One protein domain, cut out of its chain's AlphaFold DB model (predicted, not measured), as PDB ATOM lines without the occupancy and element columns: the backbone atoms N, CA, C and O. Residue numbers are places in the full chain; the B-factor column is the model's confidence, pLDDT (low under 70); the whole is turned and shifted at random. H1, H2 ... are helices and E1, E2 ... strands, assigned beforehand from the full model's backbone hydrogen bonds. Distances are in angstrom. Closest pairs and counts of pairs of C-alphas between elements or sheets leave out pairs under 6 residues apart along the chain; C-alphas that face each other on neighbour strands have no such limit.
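AT A GLANCE: This is residues 50 to 174 of the 487 residues of an uncharacterized protein of Rhodobacteraceae bacterium (UniProt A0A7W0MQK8). One long, antiparallel sheet of four strands curls round H4, which packs in its hollow towards one end, while H2 covers the sheet towards the other end, with the short H3 packed on the sheet near H2. E5 points away from this body as a tail. The printed part has 125 residues, in the order H1 E1 E2 H2 H3 E3 E4 H4 E5; the sheet's order is E2 E1 E3 E4, and the class is mixed, helices and strands. It is compact, with a radius of gyration of the C-alphas of 15.2 A, and spans 46 by 40 by 22 A.

IN THESE COORDINATES: In the sheet, E1 is residues 65 to 78, 34.7 A long, and bends by 72 degrees at residue 68; C-alpha 65 is at (-46.835, -36.795, 55.802). E3 is residues 114 to 126, 35.2 A; E4 133 to 140, 23.2 A; E2 86 to 89. H4 is residues 153 to 165, 18.4 A; H2 96 to 104; H1 50 to 53; H3 109 to 112. E5, residues 169 to 173, ends at C-alpha 173 (-65.608, -55.770, 44.012).

HOW THE PARTS SIT: Inner strands E1 and E3 are antiparallel, with N 71 and O 121 3.0 A apart. Hairpin E1 and E2 has N 77 and O 86 at 2.8 A; hairpin E3 and E4 has N 120 and O 137 at 2.8 A. H4 is on the sheet; the closest C-alphas of H4 and E4, Lys 155 and Leu 135, are 7.0 A apart. E2, H2 H3, E3 form a split strand-helix-strand unit, two strands running the same way with E1 between them, its crossover right-handed. H2's height over the sheet is 10.5 A. H1 only grazes the sheet with residues 51 to 52. Every O i to N i+4 pair is within hydrogen-bond range in H2 and H4; H1 and H3 are too short for one. E5 pairs with no named strand.

THE WHOLE: The C-alphas of Asn 81 and Gly 128, the two farthest apart, are 48.9 A apart. The printed part has no cut; the links H1 to E1 and E4 to H4 are long. Mean pLDDT of the printed part is 84.1, with 12 residues under 70, among them 79 to 82.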
ATOM      1  N   GLU A  50     -52.029 -47.003  34.149       74.31
ATOM      2  CA  GLU A  50     -51.854 -45.557  34.370       74.31
ATOM      3  C   GLU A  50     -50.420 -45.103  34.071       74.31
ATOM      4  O   GLU A  50     -50.201 -44.042  33.484       74.31
ATOM      5  N   LEU A  51     -49.435 -45.950  34.384       78.69
ATOM      6  CA  LEU A  51     -48.032 -45.679  34.085       78.69
ATOM      7  C   LEU A  51     -47.703 -45.838  32.594       78.69
ATOM      8  O   LEU A  51     -46.664 -45.364  32.151       78.69
ATOM      9  N   GLN A  52     -48.563 -46.477  31.796       72.19
ATOM     10  CA  GLN A  52     -48.407 -46.466  30.337       72.19
ATOM     11  C   GLN A  52     -48.836 -45.129  29.728       72.19
ATOM     12  O   GLN A  52     -48.357 -44.790  28.651       72.19
ATOM     13  N   ARG A  53     -49.719 -44.380  30.405       69.31
ATOM     14  CA  ARG A  53     -50.196 -43.061  29.965       69.31
ATOM     15  C   ARG A  53     -49.224 -41.947  30.343       69.31
ATOM     16  O   ARG A  53     -49.032 -40.991  29.602       69.31
ATOM     17  N   THR A  54     -48.632 -42.031  31.531       75.62
ATOM     18  CA  THR A  54     -47.623 -41.067  31.972       75.62
ATOM     19  C   THR A  54     -46.669 -41.685  32.983       75.62
ATOM     20  O   THR A  54     -47.082 -42.368  33.917       75.62
ATOM     21  N   LEU A  55     -45.374 -41.397  32.833       84.00
ATOM     22  CA  LEU A  55     -44.352 -41.786  33.811       84.00
ATOM     23  C   LEU A  55     -44.189 -40.759  34.939       84.00
ATOM     24  O   LEU A  55     -43.306 -40.891  35.793       84.00
ATOM     25  N   ARG A  56     -45.043 -39.732  34.958       84.81
ATOM     26  CA  ARG A  56     -45.062 -38.704  35.994       84.81
ATOM     27  C   ARG A  56     -46.074 -39.071  37.063       84.81
ATOM     28  O   ARG A  56     -47.236 -39.339  36.779       84.81
ATOM     29  N   LEU A  57     -45.627 -39.024  38.311       89.62
ATOM     30  CA  LEU A  57     -46.484 -39.243  39.467       89.62
ATOM     31  C   LEU A  57     -47.086 -37.896  39.884       89.62
ATOM     32  O   LEU A  57     -46.328 -37.009  40.291       89.62
ATOM     33  N   PRO A  58     -48.413 -37.699  39.769       88.00
ATOM     34  CA  PRO A  58     -49.033 -36.458  40.204       88.00
ATOM     35  C   PRO A  58     -48.886 -36.286  41.718       88.00
ATOM     36  O   PRO A  58     -48.675 -37.245  42.471       88.00
ATOM     37  N   TRP A  59     -48.990 -35.038  42.173       89.00
ATOM     38  CA  TRP A  59     -48.992 -34.741  43.599       89.00
ATOM     39  C   TRP A  59     -50.264 -35.294  44.252       89.00
ATOM     40  O   TRP A  59     -51.360 -35.123  43.721       89.00
ATOM     41  N   VAL A  60     -50.105 -35.943  45.408       90.25
ATOM     42  CA  VAL A  60     -51.189 -36.570  46.175       90.25
ATOM     43  C   VAL A  60     -51.142 -36.046  47.605       90.25
ATOM     44  O   VAL A  60     -50.093 -36.073  48.258       90.25
ATOM     45  N   GLU A  61     -52.288 -35.596  48.109       88.25
ATOM     46  CA  GLU A  61     -52.408 -35.163  49.495       88.25
ATOM     47  C   GLU A  61     -52.268 -36.362  50.444       88.25
ATOM     48  O   GLU A  61     -52.943 -37.380  50.303       88.25
ATOM     49  N   THR A  62     -51.367 -36.261  51.425       89.06
ATOM     50  CA  THR A  62     -51.046 -37.376  52.329       89.06
ATOM     51  C   THR A  62     -51.096 -36.964  53.804       89.06
ATOM     52  O   THR A  62     -50.054 -36.747  54.423       89.06
ATOM     53  N   PRO A  63     -52.294 -36.888  54.424       87.69
ATOM     54  CA  PRO A  63     -52.450 -36.541  55.836       87.69
ATOM     55  C   PRO A  63     -51.459 -37.239  56.788       87.69
ATOM     56  O   PRO A  63     -51.414 -38.473  56.897       87.69
ATOM     57  N   GLY A  64     -50.686 -36.423  57.513       88.00
ATOM     58  CA  GLY A  64     -49.638 -36.858  58.449       88.00
ATOM     59  C   GLY A  64     -48.231 -36.964  57.844       88.00
ATOM     60  O   GLY A  64     -47.265 -37.199  58.579       88.00
ATOM     61  N   PHE A  65     -48.094 -36.745  56.537       91.56
ATOM     62  CA  PHE A  65     -46.835 -36.795  55.802       91.56
ATOM     63  C   PHE A  65     -46.666 -35.562  54.910       91.56
ATOM     64  O   PHE A  65     -47.627 -34.913  54.517       91.56
ATOM     65  N   SER A  66     -45.414 -35.240  54.598       89.50
ATOM     66  CA  SER A  66     -45.052 -34.247  53.592       89.50
ATOM     67  C   SER A  66     -44.211 -34.941  52.535       89.50
ATOM     68  O   SER A  66     -43.060 -35.302  52.793       89.50
ATOM     69  N   VAL A  67     -44.782 -35.156  51.352       90.88
ATOM     70  CA  VAL A  67     -44.054 -35.716  50.207       90.88
ATOM     71  C   VAL A  67     -43.185 -34.619  49.608       90.88
ATOM     72  O   VAL A  67     -43.683 -33.579  49.194       90.88
ATOM     73  N   ILE A  68     -41.876 -34.852  49.605       91.12
ATOM     74  CA  ILE A  68     -40.874 -33.930  49.060       91.12
ATOM     75  C   ILE A  68     -40.720 -34.184  47.559       91.12
ATOM     76  O   ILE A  68     -40.638 -33.246  46.776       91.12
ATOM     77  N   GLN A  69     -40.671 -35.459  47.167       92.19
ATOM     78  CA  GLN A  69     -40.482 -35.883  45.781       92.19
ATOM     79  C   GLN A  69     -40.947 -37.323  45.615       92.19
ATOM     80  O   GLN A  69     -40.692 -38.161  46.481       92.19
ATOM     81  N   ALA A  70     -41.576 -37.622  44.486       93.94
ATOM     82  CA  ALA A  70     -41.906 -38.976  44.071       93.94
ATOM     83  C   ALA A  70     -41.514 -39.142  42.603       93.94
ATOM     84  O   ALA A  70     -41.827 -38.280  41.786       93.94
ATOM     85  N   ALA A  71     -40.823 -40.231  42.277       94.06
ATOM     86  CA  ALA A  71     -40.452 -40.541  40.903       94.06
ATOM     87  C   ALA A  71     -40.446 -42.048  40.656       94.06
ATOM     88  O   ALA A  71     -40.245 -42.857  41.568       94.06
ATOM     89  N   ILE A  72     -40.627 -42.419  39.394       94.00
ATOM     90  CA  ILE A  72     -40.425 -43.783  38.926       94.00
ATOM     91  C   ILE A  72     -38.930 -43.973  38.674       94.00
ATOM     92  O   ILE A  72     -38.320 -43.251  37.895       94.00
ATOM     93  N   THR A  73     -38.343 -44.952  39.350       94.38
ATOM     94  CA  THR A  73     -36.894 -45.219  39.338       94.38
ATOM     95  C   THR A  73     -36.513 -46.488  38.588       94.38
ATOM     96  O   THR A  73     -35.348 -46.675  38.256       94.38
ATOM     97  N   GLU A  74     -37.474 -47.367  38.304       94.00
ATOM     98  CA  GLU A  74     -37.255 -48.573  37.503       94.00
ATOM     99  C   GLU A  74     -38.548 -48.965  36.783       94.00
ATOM    100  O   GLU A  74     -39.621 -48.900  37.387       94.00
ATOM    101  N   LEU A  75     -38.445 -49.400  35.526       91.06
ATOM    102  CA  LEU A  75     -39.546 -49.948  34.729       91.06
ATOM    103  C   LEU A  75     -39.077 -51.191  33.977       91.06
ATOM    104  O   LEU A  75     -38.078 -51.121  33.263       91.06
ATOM    105  N   ASP A  76     -39.839 -52.282  34.079       88.69
ATOM    106  CA  ASP A  76     -39.669 -53.467  33.237       88.69
ATOM    107  C   ASP A  76     -40.827 -53.579  32.253       88.69
ATOM    108  O   ASP A  76     -41.996 -53.677  32.649       88.69
ATOM    109  N   VAL A  77     -40.500 -53.685  30.971       84.12
ATOM    110  CA  VAL A  77     -41.469 -53.795  29.884       84.12
ATOM    111  C   VAL A  77     -41.224 -55.055  29.066       84.12
ATOM    112  O   VAL A  77     -40.082 -55.417  28.773       84.12
ATOM    113  N   ARG A  78     -42.313 -55.731  28.694       79.12
ATOM    114  CA  ARG A  78     -42.293 -56.933  27.854       79.12
ATOM    115  C   ARG A  78     -42.691 -56.593  26.411       79.12
ATOM    116  O   ARG A  78     -43.808 -56.114  26.194       79.12
ATOM    117  N   PRO A  79     -41.818 -56.838  25.417       69.69
ATOM    118  CA  PRO A  79     -42.106 -56.601  24.005       69.69
ATOM    119  C   PRO A  79     -42.839 -57.796  23.380       69.69
ATOM    120  O   PRO A  79     -42.168 -58.708  22.918       69.69
ATOM    121  N   ASN A  80     -44.182 -57.813  23.376       63.44
ATOM    122  CA  ASN A  80     -45.079 -58.804  22.722       63.44
ATOM    123  C   ASN A  80     -44.698 -60.310  22.835       63.44
ATOM    124  O   ASN A  80     -45.293 -61.150  22.170       63.44
ATOM    125  N   ASN A  81     -43.734 -60.661  23.682       62.75
ATOM    126  CA  ASN A  81     -43.220 -61.992  23.947       62.75
ATOM    127  C   ASN A  81     -42.917 -62.049  25.454       62.75
ATOM    128  O   ASN A  81     -42.136 -61.229  25.951       62.75
ATOM    129  N   PRO A  82     -43.520 -62.989  26.199       60.06
ATOM    130  CA  PRO A  82     -43.385 -63.058  27.650       60.06
ATOM    131  C   PRO A  82     -41.967 -63.403  28.135       60.06
ATOM    132  O   PRO A  82     -41.660 -63.141  29.299       60.06
ATOM    133  N   LEU A  83     -41.110 -63.962  27.274       70.38
ATOM    134  CA  LEU A  83     -39.723 -64.316  27.597       70.38
ATOM    135  C   LEU A  83     -38.759 -63.133  27.467       70.38
ATOM    136  O   LEU A  83     -37.651 -63.174  27.999       70.38
ATOM    137  N   HIS A  84     -39.159 -62.079  26.759       77.75
ATOM    138  CA  HIS A  84     -38.325 -60.908  26.538       77.75
ATOM    139  C   HIS A  84     -38.644 -59.818  27.564       77.75
ATOM    140  O   HIS A  84     -39.796 -59.612  27.951       77.75
ATOM    141  N   ARG A  85     -37.614 -59.086  27.996       84.56
ATOM    142  CA  ARG A  85     -37.750 -57.985  28.952       84.56
ATOM    143  C   ARG A  85     -36.739 -56.887  28.662       84.56
ATOM    144  O   ARG A  85     -35.559 -57.171  28.484       84.56
ATOM    145  N   VAL A  86     -37.209 -55.644  28.694       86.31
ATOM    146  CA  VAL A  86     -36.373 -54.442  28.713       86.31
ATOM    147  C   VAL A  86     -36.577 -53.741  30.047       86.31
ATOM    148  O   VAL A  86     -37.717 -53.510  30.443       86.31
ATOM    149  N   SER A  87     -35.479 -53.410  30.721       89.50
ATOM    150  CA  SER A  87     -35.487 -52.732  32.016       89.50
ATOM    151  C   SER A  87     -34.776 -51.388  31.897       89.50
ATOM    152  O   SER A  87     -33.628 -51.342  31.455       89.50
ATOM    153  N   LEU A  88     -35.434 -50.303  32.307       91.12
ATOM    154  CA  LEU A  88     -34.821 -48.981  32.450       91.12
ATOM    155  C   LEU A  88     -34.773 -48.614  33.929       91.12
ATOM    156  O   LEU A  88     -35.795 -48.664  34.605       91.12
ATOM    157  N   LYS A  89     -33.594 -48.220  34.415       93.81
ATOM    158  CA  LYS A  89     -33.365 -47.833  35.806       93.81
ATOM    159  C   LYS A  89     -32.669 -46.481  35.876       93.81
ATOM    160  O   LYS A  89     -31.694 -46.257  35.165       93.81
ATOM    161  N   VAL A  90     -33.168 -45.612  36.745       93.62
ATOM    162  CA  VAL A  90     -32.709 -44.231  36.924       93.62
ATOM    163  C   VAL A  90     -32.700 -43.862  38.409       93.62
ATOM    164  O   VAL A  90     -33.163 -44.628  39.260       93.62
ATOM    165  N   THR A  91     -32.159 -42.693  38.746       92.75
ATOM    166  CA  THR A  91     -32.236 -42.149  40.106       92.75
ATOM    167  C   THR A  91     -33.519 -41.341  40.303       92.75
ATOM    168  O   THR A  91     -34.181 -40.959  39.347       92.75
ATOM    169  N   ILE A  92     -33.906 -41.072  41.554       91.25
ATOM    170  CA  ILE A  92     -35.141 -40.319  41.851       91.25
ATOM    171  C   ILE A  92     -35.099 -38.868  41.330       91.25
ATOM    172  O   ILE A  92     -36.148 -38.252  41.164       91.25
ATOM    173  N   ASP A  93     -33.902 -38.327  41.087       91.44
ATOM    174  CA  ASP A  93     -33.694 -36.966  40.580       91.44
ATOM    175  C   ASP A  93     -33.728 -36.892  39.044       91.44
ATOM    176  O   ASP A  93     -33.724 -35.799  38.478       91.44
ATOM    177  N   ASP A  94     -33.797 -38.041  38.369       90.94
ATOM    178  CA  ASP A  94     -33.877 -38.126  36.918       90.94
ATOM    179  C   ASP A  94     -35.328 -38.072  36.413       90.94
ATOM    180  O   ASP A  94     -36.238 -38.672  36.987       90.94
ATOM    181  N   ASP A  95     -35.534 -37.428  35.262       87.56
ATOM    182  CA  ASP A  95     -36.765 -37.574  34.478       87.56
ATOM    183  C   ASP A  95     -36.636 -38.831  33.598       87.56
ATOM    184  O   ASP A  95     -35.992 -38.814  32.541       87.56
ATOM    185  N   ILE A  96     -37.216 -39.942  34.068       88.88
ATOM    186  CA  ILE A  96     -37.153 -41.248  33.393       88.88
ATOM    187  C   ILE A  96     -37.704 -41.192  31.963       88.88
ATOM    188  O   ILE A  96     -37.185 -41.877  31.084       88.88
ATOM    189  N   GLU A  97     -38.711 -40.355  31.712       84.69
ATOM    190  CA  GLU A  97     -39.356 -40.203  30.410       84.69
ATOM    191  C   GLU A  97     -38.419 -39.483  29.438       84.69
ATOM    192  O   GLU A  97     -38.172 -39.956  28.326       84.69
ATOM    193  N   ARG A  98     -37.785 -38.397  29.898       86.12
ATOM    194  CA  ARG A  98     -36.763 -37.683  29.122       86.12
ATOM    195  C   ARG A  98     -35.552 -38.567  28.817       86.12
ATOM    196  O   ARG A  98     -35.014 -38.503  27.709       86.12
ATOM    197  N   LEU A  99     -35.100 -39.377  29.777       88.88
ATOM    198  CA  LEU A  99     -33.985 -40.306  29.565       88.88
ATOM    199  C   LEU A  99     -34.364 -41.432  28.599       88.88
ATOM    200  O   LEU A  99     -33.577 -41.746  27.706       88.88
ATOM    201  N   ALA A 100     -35.570 -41.987  28.721       84.81
ATOM    202  CA  ALA A 100     -36.089 -42.969  27.778       84.81
ATOM    203  C   ALA A 100     -36.130 -42.402  26.353       84.81
ATOM    204  O   ALA A 100     -35.585 -43.016  25.439       84.81
ATOM    205  N   ALA A 101     -36.677 -41.197  26.167       84.19
ATOM    206  CA  ALA A 101     -36.712 -40.532  24.867       84.19
ATOM    207  C   ALA A 101     -35.303 -40.286  24.298       84.19
ATOM    208  O   ALA A 101     -35.066 -40.506  23.110       84.19
ATOM    209  N   ARG A 102     -34.347 -39.881  25.145       85.69
ATOM    210  CA  ARG A 102     -32.961 -39.605  24.739       85.69
ATOM    211  C   ARG A 102     -32.203 -40.854  24.288       85.69
ATOM    212  O   ARG A 102     -31.457 -40.773  23.317       85.69
ATOM    213  N   TYR A 103     -32.330 -41.965  25.014       86.19
ATOM    214  CA  TYR A 103     -31.504 -43.161  24.791       86.19
ATOM    215  C   TYR A 103     -32.198 -44.251  23.977       86.19
ATOM    216  O   TYR A 103     -31.518 -45.038  23.323       86.19
ATOM    217  N   LEU A 104     -33.528 -44.312  24.015       83.00
ATOM    218  CA  LEU A 104     -34.323 -45.332  23.332       83.00
ATOM    219  C   LEU A 104     -35.167 -44.752  22.179       83.00
ATOM    220  O   LEU A 104     -35.773 -45.520  21.434       83.00
ATOM    221  N   GLY A 105     -35.210 -43.422  22.024       78.38
ATOM    222  CA  GLY A 105     -36.030 -42.715  21.034       78.38
ATOM    223  C   GLY A 105     -37.450 -42.398  21.525       78.38
ATOM    224  O   GLY A 105     -37.891 -42.900  22.557       78.38
ATOM    225  N   GLY A 106     -38.184 -41.556  20.786       68.88
ATOM    226  CA  GLY A 106     -39.561 -41.158  21.134       68.88
ATOM    227  C   GLY A 106     -40.572 -42.312  21.066       68.88
ATOM    228  O   GLY A 106     -41.418 -42.445  21.942       68.88
ATOM    229  N   SER A 107     -40.414 -43.215  20.095       68.06
ATOM    230  CA  SER A 107     -41.254 -44.413  19.903       68.06
ATOM    231  C   SER A 107     -40.634 -45.665  20.537       68.06
ATOM    232  O   SER A 107     -40.571 -46.731  19.915       68.06
ATOM    233  N   ASN A 108     -40.101 -45.532  21.753       74.44
ATOM    234  CA  ASN A 108     -39.365 -46.609  22.411       74.44
ATOM    235  C   ASN A 108     -40.264 -47.710  22.987       74.44
ATOM    236  O   ASN A 108     -41.484 -47.589  23.082       74.44
ATOM    237  N   ILE A 109     -39.637 -48.810  23.411       72.12
ATOM    238  CA  ILE A 109     -40.360 -49.967  23.936       72.12
ATOM    239  C   ILE A 109     -41.164 -49.670  25.208       72.12
ATOM    240  O   ILE A 109     -42.153 -50.355  25.438       72.12
ATOM    241  N   LEU A 110     -40.808 -48.655  26.002       74.31
ATOM    242  CA  LEU A 110     -41.550 -48.322  27.222       74.31
ATOM    243  C   LEU A 110     -42.945 -47.771  26.921       74.31
ATOM    244  O   LEU A 110     -43.877 -48.070  27.659       74.31
ATOM    245  N   ALA A 111     -43.096 -47.056  25.805       68.19
ATOM    246  CA  ALA A 111     -44.392 -46.595  25.308       68.19
ATOM    247  C   ALA A 111     -45.179 -47.694  24.561       68.19
ATOM    248  O   ALA A 111     -46.390 -47.592  24.381       68.19
ATOM    249  N   ARG A 112     -44.493 -48.744  24.087       69.88
ATOM    250  CA  ARG A 112     -45.038 -49.731  23.133       69.88
ATOM    251  C   ARG A 112     -45.346 -51.101  23.733       69.88
ATOM    252  O   ARG A 112     -46.149 -51.845  23.176       69.88
ATOM    253  N   GLY A 113     -44.657 -51.484  24.802       72.00
ATOM    254  CA  GLY A 113     -44.770 -52.808  25.404       72.00
ATOM    255  C   GLY A 113     -45.696 -52.853  26.618       72.00
ATOM    256  O   GLY A 113     -46.264 -51.853  27.057       72.00
ATOM    257  N   VAL A 114     -45.837 -54.048  27.189       76.00
ATOM    258  CA  VAL A 114     -46.645 -54.257  28.397       76.00
ATOM    259  C   VAL A 114     -45.785 -54.018  29.629       76.00
ATOM    260  O   VAL A 114     -44.772 -54.702  29.813       76.00
ATOM    261  N   LEU A 115     -46.184 -53.066  30.477       81.88
ATOM    262  CA  LEU A 115     -45.522 -52.845  31.759       81.88
ATOM    263  C   LEU A 115     -45.716 -54.068  32.652       81.88
ATOM    264  O   LEU A 115     -46.830 -54.516  32.900       81.88
ATOM    265  N   SER A 116     -44.605 -54.618  33.126       81.94
ATOM    266  CA  SER A 116     -44.589 -55.818  33.965       81.94
ATOM    267  C   SER A 116     -44.124 -55.535  35.389       81.94
ATOM    268  O   SER A 116     -44.478 -56.279  36.304       81.94
ATOM    269  N   ARG A 117     -43.354 -54.462  35.596       89.38
ATOM    270  CA  ARG A 117     -42.909 -54.006  36.914       89.38
ATOM    271  C   ARG A 117     -42.584 -52.517  36.892       89.38
ATOM    272  O   ARG A 117     -42.045 -52.023  35.907       89.38
ATOM    273  N   ALA A 118     -42.851 -51.846  38.006       91.69
ATOM    274  CA  ALA A 118     -42.423 -50.483  38.285       91.69
ATOM    275  C   ALA A 118     -41.833 -50.388  39.704       91.69
ATOM    276  O   ALA A 118     -42.331 -51.028  40.634       91.69
ATOM    277  N   MET A 119     -40.779 -49.590  39.879       94.12
ATOM    278  CA  MET A 119     -40.245 -49.200  41.188       94.12
ATOM    279  C   MET A 119     -40.437 -47.702  41.390       94.12
ATOM    280  O   MET A 119     -39.798 -46.887  40.722       94.12
ATOM    281  N   LEU A 120     -41.283 -47.344  42.346       95.19
ATOM    282  CA  LEU A 120     -41.588 -45.970  42.727       95.19
ATOM    283  C   LEU A 120     -40.729 -45.606  43.937       95.19
ATOM    284  O   LEU A 120     -40.723 -46.337  44.927       95.19
ATOM    285  N   SER A 121     -40.021 -44.487  43.881       95.31
ATOM    286  CA  SER A 121     -39.224 -43.981  44.999       95.31
ATOM    287  C   SER A 121     -39.795 -42.655  45.478       95.31
ATOM    288  O   SER A 121     -40.026 -41.747  44.684       95.31
ATOM    289  N   VAL A 122     -40.015 -42.539  46.788       95.94
ATOM    290  CA  VAL A 122     -40.668 -41.384  47.414       95.94
ATOM    291  C   VAL A 122     -39.810 -40.856  48.552       95.94
ATOM    292  O   VAL A 122     -39.601 -41.554  49.544       95.94
ATOM    293  N   ARG A 123     -39.341 -39.612  48.443       94.12
ATOM    294  CA  ARG A 123     -38.788 -38.850  49.569       94.12
ATOM    295  C   ARG A 123     -39.924 -38.155  50.302       94.12
ATOM    296  O   ARG A 123     -40.701 -37.419  49.698       94.12
ATOM    297  N   TYR A 124     -39.995 -38.348  51.611       93.69
ATOM    298  CA  TYR A 124     -41.025 -37.750  52.452       93.69
ATOM    299  C   TYR A 124     -40.490 -37.431  53.847       93.69
ATOM    300  O   TYR A 124     -39.481 -37.983  54.286       93.69
ATOM    301  N   SER A 125     -41.195 -36.577  54.577       91.12
ATOM    302  CA  SER A 125     -41.028 -36.403  56.018       91.12
ATOM    303  C   SER A 125     -42.357 -36.629  56.739       91.12
ATOM    304  O   SER A 125     -43.434 -36.588  56.143       91.12
ATOM    305  N   ARG A 126     -42.292 -36.923  58.039       88.19
ATOM    306  CA  ARG A 126     -43.488 -37.010  58.888       88.19
ATOM    307  C   ARG A 126     -43.870 -35.611  59.358       88.19
ATOM    308  O   ARG A 126     -42.977 -34.810  59.630       88.19
ATOM    309  N   ALA A 127     -45.162 -35.349  59.540       79.06
ATOM    310  CA  ALA A 127     -45.622 -34.132  60.205       79.06
ATOM    311  C   ALA A 127     -44.858 -33.912  61.530       79.06
ATOM    312  O   ALA A 127     -44.704 -34.832  62.339       79.06
ATOM    313  N   GLY A 128     -44.302 -32.710  61.705       73.94
ATOM    314  CA  GLY A 128     -43.471 -32.348  62.859       73.94
ATOM    315  C   GLY A 128     -42.016 -32.847  62.826       73.94
ATOM    316  O   GLY A 128     -41.270 -32.564  63.758       73.94
ATOM    317  N   SER A 129     -41.577 -33.556  61.779       80.88
ATOM    318  CA  SER A 129     -40.181 -33.981  61.597       80.88
ATOM    319  C   SER A 129     -39.547 -33.320  60.374       80.88
ATOM    320  O   SER A 129     -40.131 -33.290  59.294       80.88
ATOM    321  N   ARG A 130     -38.306 -32.842  60.526       75.44
ATOM    322  CA  ARG A 130     -37.478 -32.344  59.412       75.44
ATOM    323  C   ARG A 130     -36.626 -33.433  58.754       75.44
ATOM    324  O   ARG A 130     -35.969 -33.167  57.755       75.44
ATOM    325  N   GLN A 131     -36.618 -34.651  59.298       86.50
ATOM    326  CA  GLN A 131     -35.817 -35.737  58.744       86.50
ATOM    327  C   GLN A 131     -36.521 -36.342  57.525       86.50
ATOM    328  O   GLN A 131     -37.565 -36.987  57.658       86.50
ATOM    329  N   ALA A 132     -35.926 -36.148  56.348       87.81
ATOM    330  CA  ALA A 132     -36.361 -36.808  55.128       87.81
ATOM    331  C   ALA A 132     -36.031 -38.309  55.184       87.81
ATOM    332  O   ALA A 132     -34.939 -38.714  55.587       87.81
ATOM    333  N   LYS A 133     -36.988 -39.135  54.774       92.00
ATOM    334  CA  LYS A 133     -36.876 -40.585  54.620       92.00
ATOM    335  C   LYS A 133     -37.262 -40.965  53.193       92.00
ATOM    336  O   LYS A 133     -38.019 -40.248  52.543       92.00
ATOM    337  N   THR A 134     -36.799 -42.128  52.743       93.06
ATOM    338  CA  THR A 134     -37.177 -42.693  51.442       93.06
ATOM    339  C   THR A 134     -38.062 -43.927  51.621       93.06
ATOM    340  O   THR A 134     -37.817 -44.771  52.493       93.06
ATOM    341  N   LEU A 135     -39.106 -44.027  50.803       95.00
ATOM    342  CA  LEU A 135     -39.973 -45.189  50.647       95.00
ATOM    343  C   LEU A 135     -39.874 -45.685  49.201       95.00
ATOM    344  O   LEU A 135     -40.180 -44.933  48.284       95.00
ATOM    345  N   ASN A 136     -39.479 -46.947  49.023       94.25
ATOM    346  CA  ASN A 136     -39.426 -47.597  47.715       94.25
ATOM    347  C   ASN A 136     -40.565 -48.609  47.603       94.25
ATOM    348  O   ASN A 136     -40.650 -49.541  48.410       94.25
ATOM    349  N   ILE A 137     -41.414 -48.428  46.602       94.75
ATOM    350  CA  ILE A 137     -42.600 -49.231  46.338       94.75
ATOM    351  C   ILE A 137     -42.396 -49.944  45.005       94.75
ATOM    352  O   ILE A 137     -42.446 -49.337  43.941       94.75
ATOM    353  N   GLY A 138     -42.146 -51.243  45.072       91.00
ATOM    354  CA  GLY A 138     -42.074 -52.117  43.913       91.00
ATOM    355  C   GLY A 138     -43.435 -52.741  43.661       91.00
ATOM    356  O   GLY A 138     -43.970 -53.398  44.554       91.00
ATOM    357  N   VAL A 139     -43.954 -52.562  42.453       88.31
ATOM    358  CA  VAL A 139     -45.202 -53.153  41.965       88.31
ATOM    359  C   VAL A 139     -44.875 -54.009  40.746       88.31
ATOM    360  O   VAL A 139     -44.128 -53.572  39.874       88.31
ATOM    361  N   SER A 140     -45.378 -55.239  40.678       83.19
ATOM    362  CA  SER A 140     -45.094 -56.150  39.561       83.19
ATOM    363  C   SER A 140     -46.230 -57.119  39.276       83.19
ATOM    364  O   SER A 140     -46.937 -57.540  40.188       83.19
ATOM    365  N   TYR A 141     -46.342 -57.542  38.025       68.31
ATOM    366  CA  TYR A 141     -47.305 -58.540  37.582       68.31
ATOM    367  C   TYR A 141     -46.859 -59.981  37.942       68.31
ATOM    368  O   TYR A 141     -45.665 -60.282  37.837       68.31
ATOM    369  N   PRO A 142     -47.777 -60.903  38.312       61.34
ATOM    370  CA  PRO A 142     -49.201 -60.676  38.582       61.34
ATOM    371  C   PRO A 142     -49.435 -60.170  40.018       61.34
ATOM    372  O   PRO A 142     -49.122 -60.868  40.980       61.34
ATOM    373  N   ASN A 143     -49.992 -58.958  40.142       70.25
ATOM    374  CA  ASN A 143     -50.506 -58.335  41.372       70.25
ATOM    375  C   ASN A 143     -49.615 -58.434  42.640       70.25
ATOM    376  O   ASN A 143     -50.097 -58.712  43.738       70.25
ATOM    377  N   ARG A 144     -48.297 -58.221  42.519       76.19
ATOM    378  CA  ARG A 144     -47.344 -58.218  43.646       76.19
ATOM    379  C   ARG A 144     -46.927 -56.802  44.018       76.19
ATOM    380  O   ARG A 144     -46.567 -56.017  43.146       76.19
ATOM    381  N   CYS A 145     -46.849 -56.523  45.319       84.12
ATOM    382  CA  CYS A 145     -46.283 -55.281  45.836       84.12
ATOM    383  C   CYS A 145     -45.438 -55.519  47.093       84.12
ATOM    384  O   CYS A 145     -45.856 -56.228  48.010       84.12
ATOM    385  N   ASN A 146     -44.258 -54.897  47.162       86.12
ATOM    386  CA  ASN A 146     -43.369 -54.991  48.327       86.12
ATOM    387  C   ASN A 146     -43.837 -54.143  49.529       86.12
ATOM    388  O   ASN A 146     -43.293 -54.275  50.623       86.12
ATOM    389  N   LEU A 147     -44.828 -53.264  49.345       85.25
ATOM    390  CA  LEU A 147     -45.321 -52.391  50.405       85.25
ATOM    391  C   LEU A 147     -45.918 -53.207  51.555       85.25
ATOM    392  O   LEU A 147     -45.754 -52.844  52.715       85.25
ATOM    393  N   ARG A 148     -46.554 -54.340  51.236       70.19
ATOM    394  CA  ARG A 148     -47.164 -55.245  52.216       70.19
ATOM    395  C   ARG A 148     -46.150 -55.850  53.184       70.19
ATOM    396  O   ARG A 148     -46.413 -55.886  54.379       70.19
ATOM    397  N   SER A 149     -44.984 -56.268  52.691       77.06
ATOM    398  CA  SER A 149     -43.916 -56.848  53.517       77.06
ATOM    399  C   SER A 149     -43.068 -55.800  54.243       77.06
ATOM    400  O   SER A 149     -42.108 -56.145  54.932       77.06
ATOM    401  N   ASN A 150     -43.403 -54.511  54.119       82.75
ATOM    402  CA  ASN A 150     -42.700 -53.461  54.836       82.75
ATOM    403  C   ASN A 150     -43.012 -53.558  56.342       82.75
ATOM    404  O   ASN A 150     -44.185 -53.465  56.719       82.75
ATOM    405  N   PRO A 151     -42.003 -53.688  57.225       80.69
ATOM    406  CA  PRO A 151     -42.240 -53.883  58.656       80.69
ATOM    407  C   PRO A 151     -42.888 -52.660  59.323       80.69
ATOM    408  O   PRO A 151     -43.583 -52.792  60.328       80.69
ATOM    409  N   TYR A 152     -42.724 -51.468  58.746       84.44
ATOM    410  CA  TYR A 152     -43.195 -50.217  59.332       84.44
ATOM    411  C   TYR A 152     -44.618 -49.878  58.868       84.44
ATOM    412  O   TYR A 152     -44.820 -49.484  57.718       84.44
ATOM    413  N   ALA A 153     -45.597 -49.955  59.776       82.44
ATOM    414  CA  ALA A 153     -47.010 -49.661  59.489       82.44
ATOM    415  C   ALA A 153     -47.226 -48.258  58.892       82.44
ATOM    416  O   ALA A 153     -47.981 -48.090  57.938       82.44
ATOM    417  N   GLU A 154     -46.482 -47.259  59.374       85.12
ATOM    418  CA  GLU A 154     -46.500 -45.891  58.841       85.12
ATOM    419  C   GLU A 154     -46.130 -45.821  57.349       85.12
ATOM    420  O   GLU A 154     -46.756 -45.083  56.588       85.12
ATOM    421  N   LYS A 155     -45.150 -46.626  56.913       88.62
ATOM    422  CA  LYS A 155     -44.728 -46.698  55.511       88.62
ATOM    423  C   LYS A 155     -45.784 -47.393  54.667       88.62
ATOM    424  O   LYS A 155     -46.038 -46.939  53.557       88.62
ATOM    425  N   ARG A 156     -46.415 -48.448  55.201       88.50
ATOM    426  CA  ARG A 156     -47.543 -49.130  54.548       88.50
ATOM    427  C   ARG A 156     -48.707 -48.167  54.319       88.50
ATOM    428  O   ARG A 156     -49.207 -48.088  53.202       88.50
ATOM    429  N   ARG A 157     -49.063 -47.377  55.339       88.06
ATOM    430  CA  ARG A 157     -50.114 -46.355  55.256       88.06
ATOM    431  C   ARG A 157     -49.815 -45.302  54.196       88.06
ATOM    432  O   ARG A 157     -50.639 -45.107  53.311       88.06
ATOM    433  N   LEU A 158     -48.636 -44.675  54.246       90.88
ATOM    434  CA  LEU A 158     -48.232 -43.684  53.243       90.88
ATOM    435  C   LEU A 158     -48.254 -44.275  51.828       90.88
ATOM    436  O   LEU A 158     -48.806 -43.669  50.916       90.88
ATOM    437  N   GLY A 159     -47.669 -45.460  51.645       91.94
ATOM    438  CA  GLY A 159     -47.594 -46.080  50.329       91.94
ATOM    439  C   GLY A 159     -48.966 -46.408  49.738       91.94
ATOM    440  O   GLY A 159     -49.144 -46.210  48.545       91.94
ATOM    441  N   ARG A 160     -49.946 -46.844  50.543       88.88
ATOM    442  CA  ARG A 160     -51.308 -47.109  50.047       88.88
ATOM    443  C   ARG A 160     -51.988 -45.833  49.570       88.88
ATOM    444  O   ARG A 160     -52.452 -45.809  48.441       88.88
ATOM    445  N   MET A 161     -51.933 -44.767  50.372       89.88
ATOM    446  CA  MET A 161     -52.510 -43.465  50.007       89.88
ATOM    447  C   MET A 161     -51.933 -42.933  48.691       89.88
ATOM    448  O   MET A 161     -52.658 -42.399  47.859       89.88
ATOM    449  N   LEU A 162     -50.623 -43.104  48.488       93.81
ATOM    450  CA  LEU A 162     -49.960 -42.716  47.244       93.81
ATOM    451  C   LEU A 162     -50.395 -43.584  46.064       93.81
ATOM    452  O   LEU A 162     -50.738 -43.047  45.018       93.81
ATOM    453  N   LEU A 163     -50.406 -44.911  46.219       91.94
ATOM    454  CA  LEU A 163     -50.803 -45.817  45.140       91.94
ATOM    455  C   LEU A 163     -52.275 -45.635  44.741       91.94
ATOM    456  O   LEU A 163     -52.570 -45.695  43.550       91.94
ATOM    457  N   GLU A 164     -53.169 -45.390  45.700       89.25
ATOM    458  CA  GLU A 164     -54.575 -45.039  45.453       89.25
ATOM    459  C   GLU A 164     -54.678 -43.695  44.723       89.25
ATOM    460  O   GLU A 164     -55.320 -43.606  43.680       89.25
ATOM    461  N   GLY A 165     -53.980 -42.661  45.209       88.31
ATOM    462  CA  GLY A 165     -53.978 -41.333  44.586       88.31
ATOM    463  C   GLY A 165     -53.363 -41.298  43.182       88.31
ATOM    464  O   GLY A 165     -53.728 -40.451  42.372       88.31
ATOM    465  N   TRP A 166     -52.460 -42.228  42.866       90.12
ATOM    466  CA  TRP A 166     -51.907 -42.412  41.521       90.12
ATOM    467  C   TRP A 166     -52.755 -43.327  40.627       90.12
ATOM    468  O   TRP A 166     -52.388 -43.533  39.474       90.12
ATOM    469  N   GLY A 167     -53.846 -43.906  41.138       85.00
ATOM    470  CA  GLY A 167     -54.682 -44.858  40.398       85.00
ATOM    471  C   GLY A 167     -54.017 -46.213  40.128       85.00
ATOM    472  O   GLY A 167     -54.563 -47.016  39.371       85.00
ATOM    473  N   ILE A 168     -52.857 -46.474  40.749       87.81
ATOM    474  CA  ILE A 168     -52.109 -47.731  40.626       87.81
ATOM    475  C   ILE A 168     -52.734 -48.803  41.512       87.81
ATOM    476  O   ILE A 168     -52.790 -49.956  41.115       87.81
ATOM    477  N   LEU A 169     -53.186 -48.459  42.719       86.31
ATOM    478  CA  LEU A 169     -53.945 -49.378  43.566       86.31
ATOM    479  C   LEU A 169     -55.434 -49.161  43.315       86.31
ATOM    480  O   LEU A 169     -55.986 -48.129  43.687       86.31
ATOM    481  N   ARG A 170     -56.075 -50.148  42.691       78.44
ATOM    482  CA  ARG A 170     -57.511 -50.179  42.429       78.44
ATOM    483  C   ARG A 170     -58.190 -51.168  43.365       78.44
ATOM    484  O   ARG A 170     -57.647 -52.227  43.687       78.44
ATOM    485  N   THR A 171     -59.391 -50.812  43.797       72.19
ATOM    486  CA  THR A 171     -60.298 -51.719  44.499       72.19
ATOM    487  C   THR A 171     -61.343 -52.218  43.518       72.19
ATOM    488  O   THR A 171     -62.141 -51.423  43.027       72.19
ATOM    489  N   SER A 172     -61.358 -53.516  43.247       69.19
ATOM    490  CA  SER A 172     -62.450 -54.177  42.529       69.19
ATOM    491  C   SER A 172     -63.361 -54.882  43.527       69.19
ATOM    492  O   SER A 172     -62.935 -55.266  44.616       69.19
ATOM    493  N   ARG A 173     -64.640 -55.027  43.193       74.19
ATOM    494  CA  ARG A 173     -65.608 -55.770  44.012       74.19
ATOM    495  C   ARG A 173     -65.987 -57.068  43.312       74.19
ATOM    496  O   ARG A 173     -65.865 -57.173  42.094       74.19
ATOM    497  N   SER A 174     -66.487 -58.034  44.073       70.12
ATOM    498  CA  SER A 174     -67.200 -59.167  43.479       70.12
ATOM    499  C   SER A 174     -68.515 -58.719  42.841       70.12
ATOM    500  O   SER A 174     -69.137 -57.744  43.284       70.12
TER     501      SER A 174